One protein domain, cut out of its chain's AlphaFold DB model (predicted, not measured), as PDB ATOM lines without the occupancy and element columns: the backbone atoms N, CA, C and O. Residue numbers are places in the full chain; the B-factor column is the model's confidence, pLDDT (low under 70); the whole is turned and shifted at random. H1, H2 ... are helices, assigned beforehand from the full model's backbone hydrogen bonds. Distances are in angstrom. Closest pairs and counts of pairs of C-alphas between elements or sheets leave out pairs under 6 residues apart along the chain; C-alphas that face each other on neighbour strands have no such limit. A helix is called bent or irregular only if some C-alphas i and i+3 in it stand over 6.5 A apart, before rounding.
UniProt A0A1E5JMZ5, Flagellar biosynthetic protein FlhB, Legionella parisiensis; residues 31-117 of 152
ATOM      1  N   SER A  31      98.915  82.017 121.697       53.62
ATOM      2  CA  SER A  31      99.821  82.438 122.762       53.62
ATOM      3  C   SER A  31      99.135  83.594 123.488       53.62
ATOM      4  O   SER A  31      98.810  84.622 122.884       53.62
ATOM      5  N   ARG A  32      98.793  83.368 124.758       56.31
ATOM      6  CA  ARG A  32      98.037  84.314 125.591       56.31
ATOM      7  C   ARG A  32      98.777  85.648 125.711       56.31
ATOM      8  O   ARG A  32      98.144  86.702 125.786       56.31
ATOM      9  N   ASP A  33     100.097  85.585 125.615       62.25
ATOM     10  CA  ASP A  33     100.990  86.724 125.770       62.25
ATOM     11  C   ASP A  33     100.961  87.622 124.533       62.25
ATOM     12  O   ASP A  33     100.812  88.830 124.668       62.25
ATOM     13  N   PHE A  34     100.919  87.054 123.320       68.31
ATOM     14  CA  PHE A  34     100.817  87.854 122.093       68.31
ATOM     15  C   PHE A  34      99.488  88.623 122.011       68.31
ATOM     16  O   PHE A  34      99.455  89.769 121.572       68.31
ATOM     17  N   ASN A  35      98.387  88.035 122.492       65.94
ATOM     18  CA  ASN A  35      97.092  88.726 122.553       65.94
ATOM     19  C   ASN A  35      97.123  89.909 123.517       65.94
ATOM     20  O   ASN A  35      96.661  91.002 123.191       65.94
ATOM     21  N   THR A  36      97.715  89.689 124.684       70.62
ATOM     22  CA  THR A  36      97.822  90.715 125.716       70.62
ATOM     23  C   THR A  36      98.713  91.863 125.242       70.62
ATOM     24  O   THR A  36      98.299  93.015 125.323       70.62
ATOM     25  N   THR A  37      99.877  91.568 124.653       76.50
ATOM     26  CA  THR A  37     100.800  92.585 124.129       76.50
ATOM     27  C   THR A  37     100.187  93.392 122.988       76.50
ATOM     28  O   THR A  37     100.255  94.617 123.009       76.50
ATOM     29  N   VAL A  38      99.548  92.738 122.013       75.00
ATOM     30  CA  VAL A  38      98.918  93.431 120.878       75.00
ATOM     31  C   VAL A  38      97.754  94.302 121.353       75.00
ATOM     32  O   VAL A  38      97.677  95.472 120.987       75.00
ATOM     33  N   THR A  39      96.887  93.778 122.222       74.44
ATOM     34  CA  THR A  39      95.761  94.547 122.780       74.44
ATOM     35  C   THR A  39      96.250  95.750 123.583       74.44
ATOM     36  O   THR A  39      95.713  96.847 123.430       74.44
ATOM     37  N   LEU A  40      97.293  95.576 124.399       81.06
ATOM     38  CA  LEU A  40      97.904  96.663 125.162       81.06
ATOM     39  C   LEU A  40      98.467  97.746 124.233       81.06
ATOM     40  O   LEU A  40      98.229  98.927 124.463       81.06
ATOM     41  N   LEU A  41      99.150  97.349 123.158       82.88
ATOM     42  CA  LEU A  41      99.769  98.265 122.202       82.88
ATOM     43  C   LEU A  41      98.721  99.072 121.418       82.88
ATOM     44  O   LEU A  41      98.836 100.292 121.319       82.88
ATOM     45  N   PHE A  42      97.645  98.432 120.948       78.50
ATOM     46  CA  PHE A  42      96.520  99.134 120.313       78.50
ATOM     47  C   PHE A  42      95.771 100.050 121.282       78.50
ATOM     48  O   PHE A  42      95.389 101.156 120.905       78.50
ATOM     49  N   THR A  43      95.592  99.624 122.533       79.06
ATOM     50  CA  THR A  43      94.962 100.454 123.569       79.06
ATOM     51  C   THR A  43      95.815 101.688 123.854       79.06
ATOM     52  O   THR A  43      95.293 102.801 123.856       79.06
ATOM     53  N   ALA A  44      97.129 101.519 124.014       84.31
ATOM     54  CA  ALA A  44      98.067 102.616 124.230       84.31
ATOM     55  C   ALA A  44      98.076 103.603 123.051       84.31
ATOM     56  O   ALA A  44      97.955 104.808 123.262       84.31
ATOM     57  N   LEU A  45      98.131 103.109 121.809       84.50
ATOM     58  CA  LEU A  45      98.036 103.951 120.610       84.50
ATOM     59  C   LEU A  45      96.695 104.695 120.531       84.50
ATOM     60  O   LEU A  45      96.671 105.892 120.243       84.50
ATOM     61  N   GLY A  46      95.585 104.020 120.840       81.38
ATOM     62  CA  GLY A  46      94.263 104.641 120.915       81.38
ATOM     63  C   GLY A  46      94.220 105.770 121.947       81.38
ATOM     64  O   GLY A  46      93.749 106.866 121.648       81.38
ATOM     65  N   PHE A  47      94.784 105.551 123.135       83.75
ATOM     66  CA  PHE A  47      94.888 106.582 124.165       83.75
ATOM     67  C   PHE A  47      95.778 107.758 123.749       83.75
ATOM     68  O   PHE A  47      95.430 108.896 124.048       83.75
ATOM     69  N   LEU A  48      96.880 107.537 123.029       85.81
ATOM     70  CA  LEU A  48      97.737 108.634 122.562       85.81
ATOM     71  C   LEU A  48      97.032 109.528 121.532       85.81
ATOM     72  O   LEU A  48      97.133 110.752 121.604       85.81
ATOM     73  N   ILE A  49      96.283 108.932 120.603       82.38
ATOM     74  CA  ILE A  49      95.590 109.674 119.540       82.38
ATOM     75  C   ILE A  49      94.332 110.367 120.086       82.38
ATOM     76  O   ILE A  49      94.071 111.532 119.779       82.38
ATOM     77  N   PHE A  50      93.545 109.670 120.909       77.69
ATOM     78  CA  PHE A  50      92.233 110.146 121.356       77.69
ATOM     79  C   PHE A  50      92.227 110.753 122.764       77.69
ATOM     80  O   PHE A  50      91.290 111.476 123.106       77.69
ATOM     81  N   GLY A  51      93.267 110.536 123.569       81.94
ATOM     82  CA  GLY A  51      93.335 110.973 124.967       81.94
ATOM     83  C   GLY A  51      93.248 112.486 125.138       81.94
ATOM     84  O   GLY A  51      92.524 112.958 126.010       81.94
ATOM     85  N   LYS A  52      93.881 113.271 124.253       83.19
ATOM     86  CA  LYS A  52      93.758 114.741 124.273       83.19
ATOM     87  C   LYS A  52      92.313 115.194 124.047       83.19
ATOM     88  O   LYS A  52      91.825 116.091 124.729       83.19
ATOM     89  N   LYS A  53      91.614 114.566 123.098       79.56
ATOM     90  CA  LYS A  53      90.213 114.883 122.791       79.56
ATOM     91  C   LYS A  53      89.299 114.517 123.963       79.56
ATOM     92  O   LYS A  53      88.427 115.306 124.314       79.56
ATOM     93  N   LEU A  54      89.554 113.365 124.584       78.31
ATOM     94  CA  LEU A  54      88.855 112.890 125.773       78.31
ATOM     95  C   LEU A  54      89.023 113.853 126.957       78.31
ATOM     96  O   LEU A  54      88.038 114.269 127.561       78.31
ATOM     97  N   ALA A  55      90.262 114.255 127.246       83.25
ATOM     98  CA  ALA A  55      90.579 115.188 128.324       83.25
ATOM     99  C   ALA A  55      89.917 116.558 128.110       83.25
ATOM    100  O   ALA A  55      89.307 117.102 129.027       83.25
ATOM    101  N   ASN A  56      89.965 117.081 126.880       82.62
ATOM    102  CA  ASN A  56      89.325 118.352 126.539       82.62
ATOM    103  C   ASN A  56      87.798 118.301 126.697       82.62
ATOM    104  O   ASN A  56      87.198 119.267 127.159       82.62
ATOM    105  N   GLN A  57      87.161 117.185 126.335       77.12
ATOM    106  CA  GLN A  57      85.719 117.006 126.525       77.12
ATOM    107  C   GLN A  57      85.338 116.929 127.996       77.12
ATOM    108  O   GLN A  57      84.363 117.558 128.401       77.12
ATOM    109  N   LEU A  58      86.125 116.212 128.798       78.31
ATOM    110  CA  LEU A  58      85.909 116.132 130.238       78.31
ATOM    111  C   LEU A  58      86.021 117.519 130.886       78.31
ATOM    112  O   LEU A  58      85.156 117.910 131.666       78.31
ATOM    113  N   ALA A  59      87.035 118.296 130.492       82.56
ATOM    114  CA  ALA A  59      87.219 119.670 130.950       82.56
ATOM    115  C   ALA A  59      86.055 120.587 130.529       82.56
ATOM    116  O   ALA A  59      85.560 121.360 131.347       82.56
ATOM    117  N   ALA A  60      85.572 120.471 129.287       77.62
ATOM    118  CA  ALA A  60      84.424 121.237 128.807       77.62
ATOM    119  C   ALA A  60      83.138 120.891 129.577       77.62
ATOM    120  O   ALA A  60      82.409 121.788 129.994       77.62
ATOM    121  N   MET A  61      82.874 119.604 129.825       72.00
ATOM    122  CA  MET A  61      81.725 119.176 130.631       72.00
ATOM    123  C   MET A  61      81.810 119.711 132.058       72.00
ATOM    124  O   MET A  61      80.809 120.180 132.589       72.00
ATOM    125  N   MET A  62      83.001 119.696 132.655       76.69
ATOM    126  CA  MET A  62      83.226 120.241 133.990       76.69
ATOM    127  C   MET A  62      82.968 121.755 134.025       76.69
ATOM    128  O   MET A  62      82.274 122.238 134.914       76.69
ATOM    129  N   TYR A  63      83.440 122.497 133.021       78.88
ATOM    130  CA  TYR A  63      83.173 123.931 132.896       78.88
ATOM    131  C   TYR A  63      81.671 124.230 132.773       78.88
ATOM    132  O   TYR A  63      81.151 125.084 133.483       78.88
ATOM    133  N   HIS A  64      80.950 123.486 131.932       69.00
ATOM    134  CA  HIS A  64      79.501 123.649 131.777       69.00
ATOM    135  C   HIS A  64      78.702 123.208 133.009       69.00
ATOM    136  O   HIS A  64      77.659 123.790 133.286       69.00
ATOM    137  N   ALA A  65      79.188 122.217 133.757       67.75
ATOM    138  CA  ALA A  65      78.574 121.786 135.007       67.75
ATOM    139  C   ALA A  65      78.758 122.813 136.134       67.75
ATOM    140  O   ALA A  65      77.904 122.903 137.005       67.75
ATOM    141  N   PHE A  66      79.846 123.591 136.129       68.88
ATOM    142  CA  PHE A  66      80.078 124.639 137.129       68.88
ATOM    143  C   PHE A  66      79.578 126.025 136.701       68.88
ATOM    144  O   PHE A  66      79.341 126.874 137.558       68.88
ATOM    145  N   ALA A  67      79.347 126.254 135.407       66.81
ATOM    146  CA  ALA A  67      78.696 127.452 134.885       66.81
ATOM    147  C   ALA A  67      77.164 127.389 135.079       66.81
ATOM    148  O   ALA A  67      76.396 127.366 134.118       66.81
ATOM    149  N   PHE A  68      76.709 127.347 136.334       58.62
ATOM    150  CA  PHE A  68      75.298 127.532 136.671       58.62
ATOM    151  C   PHE A  68      74.939 129.021 136.576       58.62
ATOM    152  O   PHE A  68      75.275 129.815 137.452       58.62
ATOM    153  N   ASP A  69      74.256 129.403 135.498       58.91
ATOM    154  CA  ASP A  69      73.725 130.756 135.318       58.91
ATOM    155  C   ASP A  69      72.510 130.970 136.245       58.91
ATOM    156  O   ASP A  69      71.536 130.213 136.226       58.91
ATOM    157  N   THR A  70      72.551 132.014 137.075       57.50
ATOM    158  CA  THR A  70      71.513 132.365 138.064       57.50
ATOM    159  C   THR A  70      70.145 132.650 137.422       57.50
ATOM    160  O   THR A  70      69.117 132.621 138.099       57.50
ATOM    161  N   ARG A  71      70.091 132.861 136.098       52.69
ATOM    162  CA  ARG A  71      68.852 133.092 135.333       52.69
ATOM    163  C   ARG A  71      67.904 131.884 135.291       52.69
ATOM    164  O   ARG A  71      66.704 132.074 135.117       52.69
ATOM    165  N   VAL A  72      68.402 130.661 135.501       54.31
ATOM    166  CA  VAL A  72      67.597 129.417 135.436       54.31
ATOM    167  C   VAL A  72      66.673 129.239 136.648       54.31
ATOM    168  O   VAL A  72      65.672 128.527 136.571       54.31
ATOM    169  N   ILE A  73      66.980 129.915 137.758       56.34
ATOM    170  CA  ILE A  73      66.259 129.789 139.033       56.34
ATOM    171  C   ILE A  73      64.907 130.531 138.993       56.34
ATOM    172  O   ILE A  73      63.991 130.200 139.739       56.34
ATOM    173  N   ILE A  74      64.753 131.516 138.101       58.34
ATOM    174  CA  ILE A  74      63.670 132.509 138.182       58.34
ATOM    175  C   ILE A  74      62.460 132.139 137.298       58.34
ATOM    176  O   ILE A  74      61.394 132.740 137.423       58.34
ATOM    177  N   THR A  75      62.550 131.147 136.399       53.31
ATOM    178  CA  THR A  75      61.423 130.812 135.500       53.31
ATOM    179  C   THR A  75      61.324 129.313 135.173       53.31
ATOM    180  O   THR A  75      62.142 128.806 134.406       53.31
ATOM    181  N   PRO A  76      60.277 128.599 135.640       58.53
ATOM    182  CA  PRO A  76      60.186 127.135 135.539       58.53
ATOM    183  C   PRO A  76      60.083 126.586 134.105       58.53
ATOM    184  O   PRO A  76      60.464 125.446 133.856       58.53
ATOM    185  N   LYS A  77      59.602 127.381 133.135       58.31
ATOM    186  CA  LYS A  77      59.567 126.977 131.715       58.31
ATOM    187  C   LYS A  77      60.950 126.994 131.056       58.31
ATOM    188  O   LYS A  77      61.232 126.141 130.224       58.31
ATOM    189  N   VAL A  78      61.816 127.921 131.467       58.22
ATOM    190  CA  VAL A  78      63.187 128.051 130.947       58.22
ATOM    191  C   VAL A  78      64.062 126.916 131.492       58.22
ATOM    192  O   VAL A  78      64.923 126.395 130.792       58.22
ATOM    193  N   SER A  79      63.767 126.440 132.706       61.69
ATOM    194  CA  SER A  79      64.497 125.354 133.362       61.69
ATOM    195  C   SER A  79      64.420 124.015 132.612       61.69
ATOM    196  O   SER A  79      65.419 123.301 132.558       61.69
ATOM    197  N   VAL A  80      63.276 123.663 132.004       69.19
ATOM    198  CA  VAL A  80      63.100 122.369 131.305       69.19
ATOM    199  C   VAL A  80      63.770 122.363 129.928       69.19
ATOM    200  O   VAL A  80      64.455 121.396 129.590       69.19
ATOM    201  N   GLU A  81      63.634 123.439 129.147       70.50
ATOM    202  CA  GLU A  81      64.336 123.569 127.860       70.50
ATOM    203  C   GLU A  81      65.854 123.575 128.049       70.50
ATOM    204  O   GLU A  81      66.585 122.936 127.293       70.50
ATOM    205  N   GLN A  82      66.332 124.231 129.105       67.06
ATOM    206  CA  GLN A  82      67.750 124.291 129.422       67.06
ATOM    207  C   GLN A  82      68.280 122.941 129.916       67.06
ATOM    208  O   GLN A  82      69.365 122.532 129.508       67.06
ATOM    209  N   LEU A  83      67.492 122.183 130.688       70.81
ATOM    210  CA  LEU A  83      67.828 120.805 131.057       70.81
ATOM    211  C   LEU A  83      67.938 119.900 129.820       70.81
ATOM    212  O   LEU A  83      68.885 119.124 129.702       70.81
ATOM    213  N   PHE A  84      67.007 120.031 128.869       78.00
ATOM    214  CA  PHE A  84      67.030 119.268 127.621       78.00
ATOM    215  C   PHE A  84      68.219 119.661 126.732       78.00
ATOM    216  O   PHE A  84      68.862 118.801 126.127       78.00
ATOM    217  N   PHE A  85      68.563 120.950 126.693       75.00
ATOM    218  CA  PHE A  85      69.739 121.461 125.994       75.00
ATOM    219  C   PHE A  85      71.043 120.934 126.606       75.00
ATOM    220  O   PHE A  85      71.898 120.434 125.873       75.00
ATOM    221  N   LEU A  86      71.173 120.954 127.937       69.81
ATOM    222  CA  LEU A  86      72.320 120.386 128.652       69.81
ATOM    223  C   LEU A  86      72.416 118.867 128.456       69.81
ATOM    224  O   LEU A  86      73.501 118.358 128.187       69.81
ATOM    225  N   ALA A  87      71.296 118.142 128.520       75.94
ATOM    226  CA  ALA A  87      71.260 116.700 128.285       75.94
ATOM    227  C   ALA A  87      71.673 116.344 126.849       75.94
ATOM    228  O   ALA A  87      72.492 115.448 126.640       75.94
ATOM    229  N   LYS A  88      71.168 117.082 125.852       79.50
ATOM    230  CA  LYS A  88      71.543 116.910 124.442       79.50
ATOM    231  C   LYS A  88      73.021 117.220 124.214       79.50
ATOM    232  O   LYS A  88      73.700 116.469 123.517       79.50
ATOM    233  N   MET A  89      73.531 118.293 124.817       71.12
ATOM    234  CA  MET A  89      74.941 118.668 124.727       71.12
ATOM    235  C   MET A  89      75.840 117.622 125.401       71.12
ATOM    236  O   MET A  89      76.848 117.215 124.824       71.12
ATOM    237  N   GLY A  90      75.437 117.114 126.568       74.06
ATOM    238  CA  GLY A  90      76.127 116.034 127.269       74.06
ATOM    239  C   GLY A  90      76.160 114.742 126.453       74.06
ATOM    240  O   GLY A  90      77.220 114.140 126.288       74.06
ATOM    241  N   PHE A  91      75.031 114.360 125.855       79.31
ATOM    242  CA  PHE A  91      74.940 113.200 124.970       79.31
ATOM    243  C   PHE A  91      75.849 113.337 123.739       79.31
ATOM    244  O   PHE A  91      76.587 112.411 123.400       79.31
ATOM    245  N   TRP A  92      75.860 114.508 123.097       76.88
ATOM    246  CA  TRP A  92      76.723 114.766 121.942       76.88
ATOM    247  C   TRP A  92      78.212 114.820 122.310       76.88
ATOM    248  O   TRP A  92      79.062 114.462 121.497       76.88
ATOM    249  N   SER A  93      78.534 115.212 123.546       72.31
ATOM    250  CA  SER A  93      79.896 115.159 124.089       72.31
ATOM    251  C   SER A  93      80.364 113.717 124.335       72.31
ATOM    252  O   SER A  93      81.525 113.393 124.087       72.31
ATOM    253  N   LEU A  94      79.456 112.819 124.739       72.62
ATOM    254  CA  LEU A  94      79.742 111.394 124.966       72.62
ATOM    255  C   LEU A  94      79.858 110.569 123.673       72.62
ATOM    256  O   LEU A  94      80.584 109.576 123.641       72.62
ATOM    257  N   MET A  95      79.179 110.972 122.597       81.38
ATOM    258  CA  MET A  95      79.242 110.309 121.284       81.38
ATOM    259  C   MET A  95      80.669 110.014 120.780       81.38
ATOM    260  O   MET A  95      80.964 108.859 120.475       81.38
ATOM    261  N   PRO A  96      81.593 110.989 120.696       75.94
ATOM    262  CA  PRO A  96      82.956 110.737 120.226       75.94
ATOM    263  C   PRO A  96      83.742 109.768 121.119       75.94
ATOM    264  O   PRO A  96      84.557 109.012 120.598       75.94
ATOM    265  N   LEU A  97      83.485 109.750 122.429       75.69
ATOM    266  CA  LEU A  97      84.083 108.795 123.366       75.69
ATOM    267  C   LEU A  97      83.582 107.372 123.082       75.69
ATOM    268  O   LEU A  97      84.384 106.448 122.942       75.69
ATOM    269  N   LEU A  98      82.266 107.206 122.915       78.50
ATOM    270  CA  LEU A  98      81.644 105.925 122.567       78.50
ATOM    271  C   LEU A  98      82.169 105.369 121.240       78.50
ATOM    272  O   LEU A  98      82.505 104.189 121.164       78.50
ATOM    273  N   VAL A  99      82.294 106.216 120.214       82.12
ATOM    274  CA  VAL A  99      82.816 105.812 118.899       82.12
ATOM    275  C   VAL A  99      84.252 105.300 119.005       82.12
ATOM    276  O   VAL A  99      84.579 104.276 118.411       82.12
ATOM    277  N   VAL A 100      85.111 105.957 119.788       74.38
ATOM    278  CA  VAL A 100      86.507 105.525 119.969       74.38
ATOM    279  C   VAL A 100      86.586 104.172 120.673       74.38
ATOM    280  O   VAL A 100      87.277 103.275 120.192       74.38
ATOM    281  N   ILE A 101      85.852 103.995 121.775       72.94
ATOM    282  CA  ILE A 101      85.821 102.718 122.505       72.94
ATOM    283  C   ILE A 101      85.286 101.604 121.602       72.94
ATOM    284  O   ILE A 101      85.845 100.506 121.579       72.94
ATOM    285  N   PHE A 102      84.243 101.888 120.822       81.06
ATOM    286  CA  PHE A 102      83.668 100.946 119.869       81.06
ATOM    287  C   PHE A 102      84.676 100.528 118.789       81.06
ATOM    288  O   PHE A 102      84.836  99.336 118.532       81.06
ATOM    289  N   LEU A 103      85.417 101.481 118.215       78.62
ATOM    290  CA  LEU A 103      86.459 101.204 117.222       78.62
ATOM    291  C   LEU A 103      87.602 100.358 117.801       78.62
ATOM    292  O   LEU A 103      88.003  99.371 117.187       78.62
ATOM    293  N   ILE A 104      88.103 100.689 118.994       71.25
ATOM    294  CA  ILE A 104      89.151  99.899 119.666       71.25
ATOM    295  C   ILE A 104      88.655  98.469 119.932       71.25
ATOM    296  O   ILE A 104      89.339  97.492 119.626       71.25
ATOM    297  N   THR A 105      87.429  98.343 120.442       70.50
ATOM    298  CA  THR A 105      86.817  97.049 120.772       70.50
ATOM    299  C   THR A 105      86.548  96.190 119.536       70.50
ATOM    300  O   THR A 105      86.644  94.970 119.619       70.50
ATOM    301  N   LEU A 106      86.237  96.792 118.384       75.00
ATOM    302  CA  LEU A 106      86.093  96.072 117.117       75.00
ATOM    303  C   LEU A 106      87.446  95.636 116.554       75.00
ATOM    304  O   LEU A 106      87.619  94.486 116.162       75.00
ATOM    305  N   THR A 107      88.417  96.544 116.511       69.38
ATOM    306  CA  THR A 107      89.720  96.308 115.868       69.38
ATOM    307  C   THR A 107      90.584  95.276 116.601       69.38
ATOM    308  O   THR A 107      91.203  94.437 115.943       69.38
ATOM    309  N   ALA A 108      90.582  95.264 117.939       65.56
ATOM    310  CA  ALA A 108      91.376  94.331 118.745       65.56
ATOM    311  C   ALA A 108      91.110  92.832 118.431       65.56
ATOM    312  O   ALA A 108      92.063  92.093 118.169       65.56
ATOM    313  N   PRO A 109      89.855  92.342 118.390       63.78
ATOM    314  CA  PRO A 109      89.559  90.962 118.007       63.78
ATOM    315  C   PRO A 109      89.650  90.710 116.495       63.78
ATOM    316  O   PRO A 109      89.968  89.582 116.110       63.78
ATOM    317  N   LEU A 110      89.409  91.715 115.640       64.75
ATOM    318  CA  LEU A 110      89.459  91.559 114.178       64.75
ATOM    319  C   LEU A 110      90.875  91.255 113.669       64.75
ATOM    320  O   LEU A 110      91.041  90.362 112.838       64.75
ATOM    321  N   LEU A 111      91.898  91.932 114.200       61.22
ATOM    322  CA  LEU A 111      93.296  91.727 113.791       61.22
ATOM    323  C   LEU A 111      93.882  90.399 114.293       61.22
ATOM    324  O   LEU A 111      94.728  89.799 113.639       61.22
ATOM    325  N   MET A 112      93.413  89.913 115.443       51.31
ATOM    326  CA  MET A 112      93.868  88.656 116.049       51.31
ATOM    327  C   MET A 112      93.142  87.415 115.522       51.31
ATOM    328  O   MET A 112      93.677  86.309 115.578       51.31
ATOM    329  N   GLY A 113      91.883  87.579 115.115       52.91
ATOM    330  CA  GLY A 113      90.948  86.478 114.918       52.91
ATOM    331  C   GLY A 113      90.606  86.165 113.470       52.91
ATOM    332  O   GLY A 113      89.719  85.335 113.291       52.91
ATOM    333  N   GLY A 114      91.248  86.829 112.491       54.62
ATOM    334  CA  GLY A 114      91.072  86.660 111.041       54.62
ATOM    335  C   GLY A 114      89.819  85.880 110.654       54.62
ATOM    336  O   GLY A 114      89.906  84.675 110.495       54.62
ATOM    337  N   TRP A 115      88.663  86.542 110.601       49.41
ATOM    338  CA  TRP A 115      87.328  85.986 110.325       49.41
ATOM    339  C   TRP A 115      87.110  84.480 110.633       49.41
ATOM    340  O   TRP A 115      86.539  83.748 109.826       49.41
ATOM    341  N   VAL A 116      87.522  83.972 111.803       52.84
ATOM    342  CA  VAL A 116      87.198  82.593 112.204       52.84
ATOM    343  C   VAL A 116      85.799  82.585 112.825       52.84
ATOM    344  O   VAL A 116      85.634  82.610 114.044       52.84
ATOM    345  N   PHE A 117      84.771  82.560 111.969       48.12
ATOM    346  CA  PHE A 117      83.382  82.275 112.351       48.12
ATOM    347  C   PHE A 117      83.287  80.832 112.878       48.12
ATOM    348  O   PHE A 117      82.960  79.894 112.155       48.12
TER     349      PHE A 117
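AT A GLANCE: This is residues 31 to 117 of the 152 residues of the protein "Flagellar biosynthetic protein FlhB" of Legionella parisiensis (UniProt A0A1E5JMZ5). This is a long, thin helical hairpin: the backbone goes out along one long bent helix, H1, folds back through a small turn that holds the short helix H2, and returns along a second long bent helix, H3. The two long helices run side by side in opposite ways, closer where H1a meets H3b and looser towards the turn, where residues 73 to 78, of which 76 to 78 belong to H3, stick out at the end. The printed part has 87 residues with three named helices in the order H1, H2, H3 and no named strand, and its class is all helix. It is extended, with a radius of gyration of the C-alphas of 19.6 A, and its outline is a rod that spans 63 by 27 by 17 A.

IN THESE COORDINATES: Begin at Ser 31 and step to C-alpha 32 at (98.037, 84.314, 125.591), where H1, residues 32 to 66, begins. By its hydrogen bonds it was assigned as one helix, but it is bent: C-alphas 49 and 52 are 7.2 A apart, where about 5 A is found in a regular helix. Read it as two arms, H1a from residue 32 to 49, 26.2 A from first to last C-alpha, and H1b from residue 52 to 66, 21.2 A. H1b ends at C-alpha 66, (80.078, 124.639, 137.129). After residues 67 to 69 you come to H2, residues 70 to 73, 5.9 A long. Next find C-alpha 76 at (60.186, 127.135, 135.539), the beginning of H3, residues 76 to 113. H3 too was assigned as one helix by its hydrogen bonds and is bent, with C-alphas 93 and 96 6.6 A apart. Its arms are H3a, residues 76 to 93, 25.7 A long, and H3b, residues 96 to 113, 26.1 A long, which ends at C-alpha 113, (90.948, 86.478, 114.918).

HOW THE PARTS SIT: Look first at H1a, which touches H3b with 8 pairs of C-alphas within 8 A. Their closest C-alphas, those of Thr 39 and Ala 108, are 6.0 A apart, and the arms run opposite ways at a shallow tilt of 29 degrees. At the bend the lines of H1a and H1b stand at a steep tilt of 58 degrees. Farther along, H1b and H3a only just touch, with 3 pairs of C-alphas within 8 A, made by residues 57 to 61 of H1b and 90 to 93 of H3a alone. The closest C-alphas there, those of Gln 57 and Ser 93, are 6.6 A apart, and the arms run opposite ways at a shallow tilt of 11 degrees. H1b and H3b are close but not clearly touching, their closest C-alphas being those of Leu 54 and Leu 97, 6.7 A apart. At the turn H2 touches H3a only at the corner, with residues 78 to 82 of H3a alone; the closest C-alphas are those of Val 72 and Ser 79, 5.5 A apart. H1b and H2 are apart, and so are H1a and H3a. H3a and H3b stand at a shallow tilt of 27 degrees. In the backbone, every O i to N i+4 pair is within hydrogen-bond range in H1a and H1b, against 12 of 14 in H3a and 12 of 14 in H3b, while H2 is too short for such a pair.

THE WHOLE: The two C-alphas farthest apart, those of Ser 31 and Ile 74, are 63.7 A apart, while those of Ser 31 and Phe 117, the first and last printed, are 19.5 A apart. The printed part has no cut. The links from H1 to H2 and from H2 to H3 are both tight. The mean pLDDT of the printed part is 70.7; look for values under 70 at residues 31 to 35, 64 to 80, 82, 86 and 107 to 117.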